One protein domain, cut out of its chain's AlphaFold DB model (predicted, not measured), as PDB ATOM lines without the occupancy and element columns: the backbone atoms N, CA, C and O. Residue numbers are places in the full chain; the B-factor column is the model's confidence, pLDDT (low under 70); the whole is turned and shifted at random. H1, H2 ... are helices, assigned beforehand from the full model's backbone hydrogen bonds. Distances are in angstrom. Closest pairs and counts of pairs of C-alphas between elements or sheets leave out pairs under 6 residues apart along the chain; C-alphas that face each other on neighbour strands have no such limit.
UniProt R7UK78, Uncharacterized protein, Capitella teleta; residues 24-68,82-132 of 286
ATOM      1  N   SER A  24      77.514 110.951  73.806       60.81
ATOM      2  CA  SER A  24      76.644 111.173  72.641       60.81
ATOM      3  C   SER A  24      77.382 111.861  71.486       60.81
ATOM      4  O   SER A  24      77.136 111.558  70.315       60.81
ATOM      5  N   ARG A  25      78.334 112.750  71.798       61.06
ATOM      6  CA  ARG A  25      79.204 113.399  70.807       61.06
ATOM      7  C   ARG A  25      80.227 112.426  70.230       61.06
ATOM      8  O   ARG A  25      80.429 112.453  69.019       61.06
ATOM      9  N   LEU A  26      80.805 111.552  71.056       61.16
ATOM     10  CA  LEU A  26      81.685 110.467  70.613       61.16
ATOM     11  C   LEU A  26      80.943 109.502  69.687       61.16
ATOM     12  O   LEU A  26      81.423 109.246  68.591       61.16
ATOM     13  N   SER A  27      79.728 109.090  70.056       67.88
ATOM     14  CA  SER A  27      78.892 108.217  69.219       67.88
ATOM     15  C   SER A  27      78.583 108.846  67.852       67.88
ATOM     16  O   SER A  27      78.635 108.181  66.821       67.88
ATOM     17  N   ARG A  28      78.292 110.156  67.807       64.56
ATOM     18  CA  ARG A  28      78.065 110.878  66.542       64.56
ATOM     19  C   ARG A  28      79.343 110.983  65.698       64.56
ATOM     20  O   ARG A  28      79.273 110.793  64.485       64.56
ATOM     21  N   LEU A  29      80.483 111.284  66.321       57.69
ATOM     22  CA  LEU A  29      81.791 111.333  65.656       57.69
ATOM     23  C   LEU A  29      82.192 109.965  65.096       57.69
ATOM     24  O   LEU A  29      82.703 109.891  63.984       57.69
ATOM     25  N   GLU A  30      81.914 108.890  65.826       67.62
ATOM     26  CA  GLU A  30      82.194 107.518  65.407       67.62
ATOM     27  C   GLU A  30      81.381 107.128  64.166       67.62
ATOM     28  O   GLU A  30      81.942 106.613  63.198       67.62
ATOM     29  N   ILE A  31      80.093 107.495  64.121       76.19
ATOM     30  CA  ILE A  31      79.249 107.311  62.931       76.19
ATOM     31  C   ILE A  31      79.810 108.085  61.727       76.19
ATOM     32  O   ILE A  31      79.900 107.531  60.630       76.19
ATOM     33  N   GLN A  32      80.221 109.345  61.912       64.06
ATOM     34  CA  GLN A  32      80.804 110.148  60.828       64.06
ATOM     35  C   GLN A  32      82.144 109.581  60.339       64.06
ATOM     36  O   GLN A  32      82.390 109.524  59.133       64.06
ATOM     37  N   LEU A  33      82.994 109.106  61.253       64.50
ATOM     38  CA  LEU A  33      84.260 108.456  60.914       64.50
ATOM     39  C   LEU A  33      84.023 107.174  60.103       64.50
ATOM     40  O   LEU A  33      84.744 106.884  59.146       64.50
ATOM     41  N   GLN A  34      82.985 106.417  60.454       75.31
ATOM     42  CA  GLN A  34      82.619 105.189  59.763       75.31
ATOM     43  C   GLN A  34      82.061 105.456  58.359       75.31
ATOM     44  O   GLN A  34      82.420 104.740  57.422       75.31
ATOM     45  N   GLN A  35      81.266 106.515  58.184       71.62
ATOM     46  CA  GLN A  35      80.821 106.978  56.864       71.62
ATOM     47  C   GLN A  35      82.004 107.399  55.982       71.62
ATOM     48  O   GLN A  35      82.091 106.984  54.827       71.62
ATOM     49  N   LEU A  36      82.961 108.151  56.535       62.19
ATOM     50  CA  LEU A  36      84.164 108.562  55.808       62.19
ATOM     51  C   LEU A  36      85.006 107.351  55.377       62.19
ATOM     52  O   LEU A  36      85.479 107.286  54.243       62.19
ATOM     53  N   LYS A  37      85.147 106.351  56.254       70.69
ATOM     54  CA  LYS A  37      85.861 105.106  55.945       70.69
ATOM     55  C   LYS A  37      85.209 104.336  54.793       70.69
ATOM     56  O   LYS A  37      85.921 103.826  53.932       70.69
ATOM     57  N   GLN A  38      83.877 104.275  54.748       76.44
ATOM     58  CA  GLN A  38      83.153 103.642  53.640       76.44
ATOM     59  C   GLN A  38      83.360 104.389  52.317       76.44
ATOM     60  O   GLN A  38      83.582 103.753  51.288       76.44
ATOM     61  N   ALA A  39      83.355 105.726  52.341       60.28
ATOM     62  CA  ALA A  39      83.630 106.532  51.153       60.28
ATOM     63  C   ALA A  39      85.049 106.285  50.605       60.28
ATOM     64  O   ALA A  39      85.222 106.119  49.398       60.28
ATOM     65  N   PHE A  40      86.053 106.175  51.483       62.38
ATOM     66  CA  PHE A  40      87.422 105.832  51.079       62.38
ATOM     67  C   PHE A  40      87.528 104.449  50.435       62.38
ATOM     68  O   PHE A  40      88.161 104.314  49.392       62.38
ATOM     69  N   GLN A  41      86.868 103.440  51.005       78.12
ATOM     70  CA  GLN A  41      86.855 102.093  50.428       78.12
ATOM     71  C   GLN A  41      86.200 102.062  49.042       78.12
ATOM     72  O   GLN A  41      86.668 101.358  48.149       78.12
ATOM     73  N   LEU A  42      85.133 102.844  48.840       81.00
ATOM     74  CA  LEU A  42      84.491 102.968  47.535       81.00
ATOM     75  C   LEU A  42      85.437 103.596  46.501       81.00
ATOM     76  O   LEU A  42      85.532 103.087  45.383       81.00
ATOM     77  N   MET A  43      86.157 104.659  46.874       62.25
ATOM     78  CA  MET A  43      87.151 105.292  46.000       62.25
ATOM     79  C   MET A  43      88.285 104.331  45.634       62.25
ATOM     80  O   MET A  43      88.638 104.214  44.463       62.25
ATOM     81  N   GLU A  44      88.818 103.597  46.611       72.81
ATOM     82  CA  GLU A  44      89.882 102.613  46.387       72.81
ATOM     83  C   GLU A  44      89.434 101.508  45.418       72.81
ATOM     84  O   GLU A  44      90.151 101.156  44.479       72.81
ATOM     85  N   HIS A  45      88.198 101.021  45.571       82.44
ATOM     86  CA  HIS A  45      87.625 100.031  44.663       82.44
ATOM     87  C   HIS A  45      87.435 100.568  43.236       82.44
ATOM     88  O   HIS A  45      87.733  99.873  42.258       82.44
ATOM     89  N   GLN A  46      86.959 101.810  43.094       74.12
ATOM     90  CA  GLN A  46      86.817 102.454  41.786       74.12
ATOM     91  C   GLN A  46      88.173 102.645  41.100       74.12
ATOM     92  O   GLN A  46      88.293 102.368  39.906       74.12
ATOM     93  N   MET A  47      89.197 103.044  41.856       64.69
ATOM     94  CA  MET A  47      90.561 103.213  41.357       64.69
ATOM     95  C   MET A  47      91.152 101.882  40.878       64.69
ATOM     96  O   MET A  47      91.644 101.803  39.755       64.69
ATOM     97  N   SER A  48      90.999 100.809  41.660       78.69
ATOM     98  CA  SER A  48      91.443  99.467  41.261       78.69
ATOM     99  C   SER A  48      90.721  98.965  40.002       78.69
ATOM    100  O   SER A  48      91.342  98.439  39.081       78.69
ATOM    101  N   THR A  49      89.408  99.185  39.904       84.50
ATOM    102  CA  THR A  49      88.626  98.797  38.715       84.50
ATOM    103  C   THR A  49      89.087  99.551  37.463       84.50
ATOM    104  O   THR A  49      89.115  98.998  36.360       84.50
ATOM    105  N   MET A  50      89.452 100.822  37.625       72.06
ATOM    106  CA  MET A  50      89.975 101.654  36.549       72.06
ATOM    107  C   MET A  50      91.362 101.188  36.099       72.06
ATOM    108  O   MET A  50      91.588 101.058  34.899       72.06
ATOM    109  N   GLU A  51      92.241 100.859  37.045       76.81
ATOM    110  CA  GLU A  51      93.579 100.317  36.785       76.81
ATOM    111  C   GLU A  51      93.522  98.994  36.001       76.81
ATOM    112  O   GLU A  51      94.262  98.783  35.041       76.81
ATOM    113  N   VAL A  52      92.566  98.120  36.327       87.00
ATOM    114  CA  VAL A  52      92.342  96.883  35.564       87.00
ATOM    115  C   VAL A  52      91.883  97.183  34.133       87.00
ATOM    116  O   VAL A  52      92.342  96.536  33.186       87.00
ATOM    117  N   ARG A  53      91.000  98.173  33.936       78.69
ATOM    118  CA  ARG A  53      90.562  98.575  32.586       78.69
ATOM    119  C   ARG A  53      91.712  99.136  31.759       78.69
ATOM    120  O   ARG A  53      91.848  98.733  30.604       78.69
ATOM    121  N   THR A  54      92.542 100.009  32.326       73.94
ATOM    122  CA  THR A  54      93.690 100.586  31.611       73.94
ATOM    123  C   THR A  54      94.716  99.512  31.254       73.94
ATOM    124  O   THR A  54      95.152  99.456  30.104       73.94
ATOM    125  N   ALA A  55      95.020  98.589  32.171       80.31
ATOM    126  CA  ALA A  55      95.902  97.454  31.899       80.31
ATOM    127  C   ALA A  55      95.370  96.557  30.766       80.31
ATOM    128  O   ALA A  55      96.116  96.180  29.860       80.31
ATOM    129  N   THR A  56      94.065  96.266  30.765       83.56
ATOM    130  CA  THR A  56      93.419  95.460  29.714       83.56
ATOM    131  C   THR A  56      93.488  96.156  28.354       83.56
ATOM    132  O   THR A  56      93.759  95.530  27.330       83.56
ATOM    133  N   GLN A  57      93.283  97.472  28.329       77.62
ATOM    134  CA  GLN A  57      93.334  98.260  27.101       77.62
ATOM    135  C   GLN A  57      94.757  98.296  26.511       77.62
ATOM    136  O   GLN A  57      94.918  98.135  25.301       77.62
ATOM    137  N   ILE A  58      95.789  98.407  27.358       76.44
ATOM    138  CA  ILE A  58      97.205  98.309  26.959       76.44
ATOM    139  C   ILE A  58      97.525  96.923  26.382       76.44
ATOM    140  O   ILE A  58      98.211  96.820  25.359       76.44
ATOM    141  N   ALA A  59      97.024  95.855  27.007       81.38
ATOM    142  CA  ALA A  59      97.229  94.489  26.532       81.38
ATOM    143  C   ALA A  59      96.626  94.284  25.129       81.38
ATOM    144  O   ALA A  59      97.329  93.832  24.226       81.38
ATOM    145  N   ASN A  60      95.383  94.726  24.915       79.69
ATOM    146  CA  ASN A  60      94.704  94.632  23.618       79.69
ATOM    147  C   ASN A  60      95.447  95.397  22.508       79.69
ATOM    148  O   ASN A  60      95.578  94.909  21.385       79.69
ATOM    149  N   ILE A  61      95.962  96.593  22.814       75.88
ATOM    150  CA  ILE A  61      96.747  97.395  21.861       75.88
ATOM    151  C   ILE A  61      98.061  96.681  21.502       75.88
ATOM    152  O   ILE A  61      98.474  96.669  20.341       75.88
ATOM    153  N   THR A  62      98.703  96.047  22.484       80.00
ATOM    154  CA  THR A  62      99.964  95.315  22.302       80.00
ATOM    155  C   THR A  62      99.768  94.048  21.458       80.00
ATOM    156  O   THR A  62     100.570  93.756  20.567       80.00
ATOM    157  N   GLU A  63      98.675  93.315  21.678       81.00
ATOM    158  CA  GLU A  63      98.298  92.140  20.880       81.00
ATOM    159  C   GLU A  63      97.996  92.516  19.419       81.00
ATOM    160  O   GLU A  63      98.459  91.861  18.479       81.00
ATOM    161  N   TYR A  64      97.300  93.636  19.204       74.06
ATOM    162  CA  TYR A  64      97.046  94.155  17.861       74.06
ATOM    163  C   TYR A  64      98.347  94.520  17.126       74.06
ATOM    164  O   TYR A  64      98.525  94.154  15.961       74.06
ATOM    165  N   MET A  65      99.290  95.186  17.807       72.06
ATOM    166  CA  MET A  65     100.582  95.564  17.220       72.06
ATOM    167  C   MET A  65     101.452  94.351  16.862       72.06
ATOM    168  O   MET A  65     102.079  94.325  15.802       72.06
ATOM    169  N   THR A  66     101.477  93.323  17.711       76.62
ATOM    170  CA  THR A  66     102.280  92.111  17.470       76.62
ATOM    171  C   THR A  66     101.739  91.269  16.308       76.62
ATOM    172  O   THR A  66     102.523  90.693  15.552       76.62
ATOM    173  N   SER A  67     100.423  91.287  16.081       72.56
ATOM    174  CA  SER A  67      99.749  90.501  15.036       72.56
ATOM    175  C   SER A  67      99.948  91.017  13.597       72.56
ATOM    176  O   SER A  67      99.781  90.253  12.647       72.56
ATOM    177  N   GLN A  68     100.317  92.289  13.387       62.16
ATOM    178  CA  GLN A  68     100.436  92.893  12.042       62.16
ATOM    179  C   GLN A  68     101.828  92.793  11.383       62.16
ATOM    180  O   GLN A  68     102.024  93.271  10.262       62.16
ATOM    181  N   SER A  82     102.477 105.061  14.322       84.62
ATOM    182  CA  SER A  82     102.528 106.465  14.753       84.62
ATOM    183  C   SER A  82     101.137 107.014  15.083       84.62
ATOM    184  O   SER A  82     100.985 107.730  16.073       84.62
ATOM    185  N   SER A  83     100.110 106.648  14.305       85.50
ATOM    186  CA  SER A  83      98.720 107.007  14.615       85.50
ATOM    187  C   SER A  83      98.252 106.360  15.913       85.50
ATOM    188  O   SER A  83      97.724 107.058  16.766       85.50
ATOM    189  N   ILE A  84      98.506 105.062  16.111       82.44
ATOM    190  CA  ILE A  84      98.109 104.344  17.333       82.44
ATOM    191  C   ILE A  84      98.780 104.948  18.567       82.44
ATOM    192  O   ILE A  84      98.118 105.142  19.581       82.44
ATOM    193  N   VAL A  85     100.071 105.282  18.492       83.81
ATOM    194  CA  VAL A  85     100.784 105.928  19.604       83.81
ATOM    195  C   VAL A  85     100.206 107.313  19.893       83.81
ATOM    196  O   VAL A  85     100.028 107.668  21.057       83.81
ATOM    197  N   ARG A  86      99.877 108.095  18.858       89.50
ATOM    198  CA  ARG A  86      99.235 109.404  19.033       89.50
ATOM    199  C   ARG A  86      97.858 109.269  19.682       89.50
ATOM    200  O   ARG A  86      97.579 109.994  20.630       89.50
ATOM    201  N   ASP A  87      97.038 108.339  19.207       87.44
ATOM    202  CA  ASP A  87      95.684 108.116  19.719       87.44
ATOM    203  C   ASP A  87      95.733 107.570  21.156       87.44
ATOM    204  O   ASP A  87      94.977 108.011  22.017       87.44
ATOM    205  N   PHE A  88      96.685 106.679  21.458       84.38
ATOM    206  CA  PHE A  88      96.944 106.209  22.818       84.38
ATOM    207  C   PHE A  88      97.341 107.358  23.748       84.38
ATOM    208  O   PHE A  88      96.761 107.500  24.821       84.38
ATOM    209  N   ASN A  89      98.289 108.204  23.333       86.06
ATOM    210  CA  ASN A  89      98.710 109.359  24.126       86.06
ATOM    211  C   ASN A  89      97.555 110.347  24.341       86.06
ATOM    212  O   ASN A  89      97.412 110.878  25.439       86.06
ATOM    213  N   GLN A  90      96.709 110.557  23.330       90.19
ATOM    214  CA  GLN A  90      95.518 111.399  23.440       90.19
ATOM    215  C   GLN A  90      94.531 110.840  24.476       90.19
ATOM    216  O   GLN A  90      94.126 111.563  25.383       90.19
ATOM    217  N   ILE A  91      94.208 109.545  24.400       87.56
ATOM    218  CA  ILE A  91      93.308 108.878  25.354       87.56
ATOM    219  C   ILE A  91      93.878 108.929  26.777       87.56
ATOM    220  O   ILE A  91      93.135 109.162  27.726       87.56
ATOM    221  N   GLN A  92      95.190 108.732  26.944       83.25
ATOM    222  CA  GLN A  92      95.839 108.827  28.255       83.25
ATOM    223  C   GLN A  92      95.713 110.233  28.853       83.25
ATOM    224  O   GLN A  92      95.409 110.362  30.036       83.25
ATOM    225  N   MET A  93      95.894 111.280  28.043       86.19
ATOM    226  CA  MET A  93      95.728 112.660  28.501       86.19
ATOM    227  C   MET A  93      94.274 112.973  28.872       86.19
ATOM    228  O   MET A  93      94.040 113.571  29.919       86.19
ATOM    229  N   GLU A  94      93.302 112.520  28.077       90.69
ATOM    230  CA  GLU A  94      91.872 112.694  28.374       90.69
ATOM    231  C   GLU A  94      91.454 111.961  29.656       90.69
ATOM    232  O   GLU A  94      90.721 112.512  30.477       90.69
ATOM    233  N   LEU A  95      91.951 110.737  29.868       87.56
ATOM    234  CA  LEU A  95      91.692 109.973  31.089       87.56
ATOM    235  C   LEU A  95      92.287 110.672  32.318       87.56
ATOM    236  O   LEU A  95      91.632 110.766  33.358       87.56
ATOM    237  N   LEU A  96      93.518 111.180  32.198       87.81
ATOM    238  CA  LEU A  96      94.191 111.901  33.275       87.81
ATOM    239  C   LEU A  96      93.457 113.204  33.620       87.81
ATOM    240  O   LEU A  96      93.305 113.528  34.796       87.81
ATOM    241  N   GLU A  97      92.961 113.926  32.615       93.19
ATOM    242  CA  GLU A  97      92.168 115.139  32.812       93.19
ATOM    243  C   GLU A  97      90.829 114.838  33.497       93.19
ATOM    244  O   GLU A  97      90.490 115.487  34.488       93.19
ATOM    245  N   GLN A  98      90.101 113.811  33.046       89.56
ATOM    246  CA  GLN A  98      88.860 113.375  33.698       89.56
ATOM    247  C   GLN A  98      89.095 112.978  35.158       89.56
ATOM    248  O   GLN A  98      88.307 113.334  36.036       89.56
ATOM    249  N   TYR A  99      90.193 112.270  35.431       83.50
ATOM    250  CA  TYR A  99      90.571 111.893  36.786       83.50
ATOM    251  C   TYR A  99      90.891 113.117  37.652       83.50
ATOM    252  O   TYR A  99      90.406 113.221  38.780       83.50
ATOM    253  N   SER A 100      91.644 114.077  37.107       91.25
ATOM    254  CA  SER A 100      91.949 115.338  37.786       91.25
ATOM    255  C   SER A 100      90.671 116.097  38.150       91.25
ATOM    256  O   SER A 100      90.509 116.513  39.294       91.25
ATOM    257  N   GLN A 101      89.727 116.215  37.215       94.56
ATOM    258  CA  GLN A 101      88.452 116.902  37.445       94.56
ATOM    259  C   GLN A 101      87.584 116.187  38.493       94.56
ATOM    260  O   GLN A 101      86.983 116.834  39.351       94.56
ATOM    261  N   ALA A 102      87.533 114.851  38.461       89.50
ATOM    262  CA  ALA A 102      86.787 114.067  39.443       89.50
ATOM    263  C   ALA A 102      87.355 114.235  40.863       89.50
ATOM    264  O   ALA A 102      86.592 114.435  41.812       89.50
ATOM    265  N   LEU A 103      88.685 114.212  41.006       86.88
ATOM    266  CA  LEU A 103      89.346 114.466  42.287       86.88
ATOM    267  C   LEU A 103      89.117 115.895  42.784       86.88
ATOM    268  O   LEU A 103      88.866 116.090  43.972       86.88
ATOM    269  N   GLU A 104      89.175 116.896  41.903       92.06
ATOM    270  CA  GLU A 104      88.904 118.287  42.274       92.06
ATOM    271  C   GLU A 104      87.476 118.476  42.800       92.06
ATOM    272  O   GLU A 104      87.284 119.133  43.826       92.06
ATOM    273  N   LEU A 105      86.482 117.847  42.162       92.94
ATOM    274  CA  LEU A 105      85.092 117.866  42.627       92.94
ATOM    275  C   LEU A 105      84.939 117.222  44.010       92.94
ATOM    276  O   LEU A 105      84.306 117.803  44.893       92.94
ATOM    277  N   GLN A 106      85.558 116.061  44.232       89.69
ATOM    278  CA  GLN A 106      85.515 115.390  45.535       89.69
ATOM    279  C   GLN A 106      86.222 116.196  46.630       89.69
ATOM    280  O   GLN A 106      85.719 116.303  47.748       89.69
ATOM    281  N   LEU A 107      87.371 116.807  46.322       91.62
ATOM    282  CA  LEU A 107      88.078 117.686  47.255       91.62
ATOM    283  C   LEU A 107      87.259 118.934  47.592       91.62
ATOM    284  O   LEU A 107      87.286 119.395  48.737       91.62
ATOM    285  N   PHE A 108      86.524 119.477  46.621       94.31
ATOM    286  CA  PHE A 108      85.620 120.598  46.842       94.31
ATOM    287  C   PHE A 108      84.471 120.219  47.787       94.31
ATOM    288  O   PHE A 108      84.206 120.934  48.755       94.31
ATOM    289  N   GLU A 109      83.840 119.065  47.567       90.06
ATOM    290  CA  GLU A 109      82.769 118.557  48.428       90.06
ATOM    291  C   GLU A 109      83.270 118.268  49.853       90.06
ATOM    292  O   GLU A 109      82.662 118.695  50.837       90.06
ATOM    293  N   LEU A 110      84.438 117.627  49.981       89.38
ATOM    294  CA  LEU A 110      85.071 117.365  51.273       89.38
ATOM    295  C   LEU A 110      85.389 118.664  52.025       89.38
ATOM    296  O   LEU A 110      85.148 118.749  53.231       89.38
ATOM    297  N   ARG A 111      85.888 119.695  51.332       92.06
ATOM    298  CA  ARG A 111      86.128 121.017  51.929       92.06
ATOM    299  C   ARG A 111      84.830 121.619  52.470       92.06
ATOM    300  O   ARG A 111      84.836 122.136  53.586       92.06
ATOM    301  N   GLY A 112      83.729 121.507  51.726       91.69
ATOM    302  CA  GLY A 112      82.405 121.941  52.176       91.69
ATOM    303  C   GLY A 112      81.956 121.225  53.453       91.69
ATOM    304  O   GLY A 112      81.530 121.872  54.412       91.69
ATOM    305  N   HIS A 113      82.129 119.902  53.512       86.81
ATOM    306  CA  HIS A 113      81.821 119.119  54.709       86.81
ATOM    307  C   HIS A 113      82.678 119.517  55.917       86.81
ATOM    308  O   HIS A 113      82.134 119.733  57.000       86.81
ATOM    309  N   ILE A 114      83.996 119.664  55.745       86.75
ATOM    310  CA  ILE A 114      84.908 120.080  56.824       86.75
ATOM    311  C   ILE A 114      84.505 121.450  57.372       86.75
ATOM    312  O   ILE A 114      84.471 121.642  58.586       86.75
ATOM    313  N   GLN A 115      84.163 122.388  56.489       91.38
ATOM    314  CA  GLN A 115      83.764 123.730  56.890       91.38
ATOM    315  C   GLN A 115      82.450 123.715  57.681       91.38
ATOM    316  O   GLN A 115      82.383 124.295  58.761       91.38
ATOM    317  N   SER A 116      81.458 122.942  57.224       92.50
ATOM    318  CA  SER A 116      80.198 122.751  57.952       92.50
ATOM    319  C   SER A 116      80.401 122.134  59.343       92.50
ATOM    320  O   SER A 116      79.793 122.580  60.318       92.50
ATOM    321  N   VAL A 117      81.274 121.127  59.462       87.56
ATOM    322  CA  VAL A 117      81.623 120.528  60.759       87.56
ATOM    323  C   VAL A 117      82.330 121.548  61.658       87.56
ATOM    324  O   VAL A 117      82.030 121.616  62.851       87.56
ATOM    325  N   GLY A 118      83.219 122.371  61.094       89.44
ATOM    326  CA  GLY A 118      83.873 123.473  61.801       89.44
ATOM    327  C   GLY A 118      82.873 124.468  62.393       89.44
ATOM    328  O   GLY A 118      82.943 124.772  63.585       89.44
ATOM    329  N   ASP A 119      81.886 124.897  61.606       90.81
ATOM    330  CA  ASP A 119      80.836 125.819  62.056       90.81
ATOM    331  C   ASP A 119      79.970 125.208  63.172       90.81
ATOM    332  O   ASP A 119      79.649 125.871  64.164       90.81
ATOM    333  N   GLN A 120      79.630 123.916  63.067       85.38
ATOM    334  CA  GLN A 120      78.885 123.205  64.115       85.38
ATOM    335  C   GLN A 120      79.672 123.096  65.428       85.38
ATOM    336  O   GLN A 120      79.093 123.235  66.513       85.38
ATOM    337  N   LEU A 121      80.980 122.838  65.349       85.62
ATOM    338  CA  LEU A 121      81.853 122.787  66.521       85.62
ATOM    339  C   LEU A 121      81.957 124.158  67.188       85.62
ATOM    340  O   LEU A 121      81.784 124.231  68.402       85.62
ATOM    341  N   SER A 122      82.138 125.220  66.399       91.38
ATOM    342  CA  SER A 122      82.166 126.605  66.883       91.38
ATOM    343  C   SER A 122      80.875 126.970  67.628       91.38
ATOM    344  O   SER A 122      80.900 127.359  68.792       91.38
ATOM    345  N   SER A 123      79.712 126.691  67.025       90.88
ATOM    346  CA  SER A 123      78.411 126.922  67.670       90.88
ATOM    347  C   SER A 123      78.233 126.126  68.970       90.88
ATOM    348  O   SER A 123      77.594 126.582  69.922       90.88
ATOM    349  N   THR A 124      78.780 124.911  69.026       79.75
ATOM    350  CA  THR A 124      78.723 124.087  70.237       79.75
ATOM    351  C   THR A 124      79.605 124.665  71.343       79.75
ATOM    352  O   THR A 124      79.195 124.647  72.504       79.75
ATOM    353  N   ASP A 125      80.772 125.201  70.992       82.44
ATOM    354  CA  ASP A 125      81.688 125.852  71.929       82.44
ATOM    355  C   ASP A 125      81.048 127.093  72.571       82.44
ATOM    356  O   ASP A 125      80.987 127.195  73.798       82.44
ATOM    357  N   ASP A 126      80.407 127.949  71.769       87.06
ATOM    358  CA  ASP A 126      79.662 129.119  72.261       87.06
ATOM    359  C   ASP A 126      78.554 128.734  73.255       87.06
ATOM    360  O   ASP A 126      78.351 129.375  74.296       87.06
ATOM    361  N   ARG A 127      77.829 127.644  72.967       82.75
ATOM    362  CA  ARG A 127      76.780 127.122  73.856       82.75
ATOM    363  C   ARG A 127      77.353 126.598  75.170       82.75
ATOM    364  O   ARG A 127      76.732 126.805  76.217       82.75
ATOM    365  N   ILE A 128      78.502 125.924  75.136       74.94
ATOM    366  CA  ILE A 128      79.194 125.439  76.339       74.94
ATOM    367  C   ILE A 128      79.676 126.626  77.173       74.94
ATOM    368  O   ILE A 128      79.389 126.670  78.370       74.94
ATOM    369  N   SER A 129      80.313 127.609  76.538       84.19
ATOM    370  CA  SER A 129      80.799 128.831  77.181       84.19
ATOM    371  C   SER A 129      79.660 129.599  77.867       84.19
ATOM    372  O   SER A 129      79.733 129.940  79.049       84.19
ATOM    373  N   THR A 130      78.522 129.749  77.182       86.50
ATOM    374  CA  THR A 130      77.322 130.388  77.749       86.50
ATOM    375  C   THR A 130      76.795 129.635  78.973       86.50
ATOM    376  O   THR A 130      76.518 130.243  80.008       86.50
ATOM    377  N   ARG A 131      76.668 128.302  78.889       74.19
ATOM    378  CA  ARG A 131      76.211 127.474  80.020       74.19
ATOM    379  C   ARG A 131      77.175 127.543  81.204       74.19
ATOM    380  O   ARG A 131      76.715 127.601  82.342       74.19
ATOM    381  N   PHE A 132      78.482 127.566  80.942       69.62
ATOM    382  CA  PHE A 132      79.506 127.689  81.975       69.62
ATOM    383  C   PHE A 132      79.380 129.018  82.732       69.62
ATOM    384  O   PHE A 132      79.306 129.010  83.957       69.62
TER     385      PHE A 132
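Overview. This is residues 24 to 68 and 82 to 132 of the 286 residues of an uncharacterized protein of Capitella teleta (UniProt R7UK78). Two long, nearly straight helices, H1 and then H2, lie loosely side by side and run in opposite directions as a rod, with H2 reaching past the first residue of H1. The printed part has 96 residues, is all helix with no named strand, and is extended, with a radius of gyration of the C-alphas of 22.6 A and spans of 81 by 22 by 9 A.

Along the chain. Find C-alpha 24 at (76.644, 111.173, 72.641); from there H1, residues 24 to 67, runs 65.4 A to C-alpha 67 at (99.749, 90.501, 15.036). Past the cut, H2, residues 82 to 132, runs 74.2 A to C-alpha 132 at (79.506, 127.689, 81.975).

Arrangement. H1 and H2 are near each other, with 10 pairs of C-alphas within 10 A and the closest 8.4 A apart. Residues 24 to 35 of H1 and 111 to 132 of H2, among others, stand free. In both helices, every O i to N i+4 pair is within hydrogen-bond range.

Size, cuts and confidence. The C-alphas of Gln 68 and Phe 132, the two farthest apart, are 80.9 A apart. Residues 69 to 81 are not printed; look across that cut from C-alpha 68 to C-alpha 82, 14.0 A. The mean pLDDT of the printed part is 80.4, and 16 residues are under 70, among them 24 to 30.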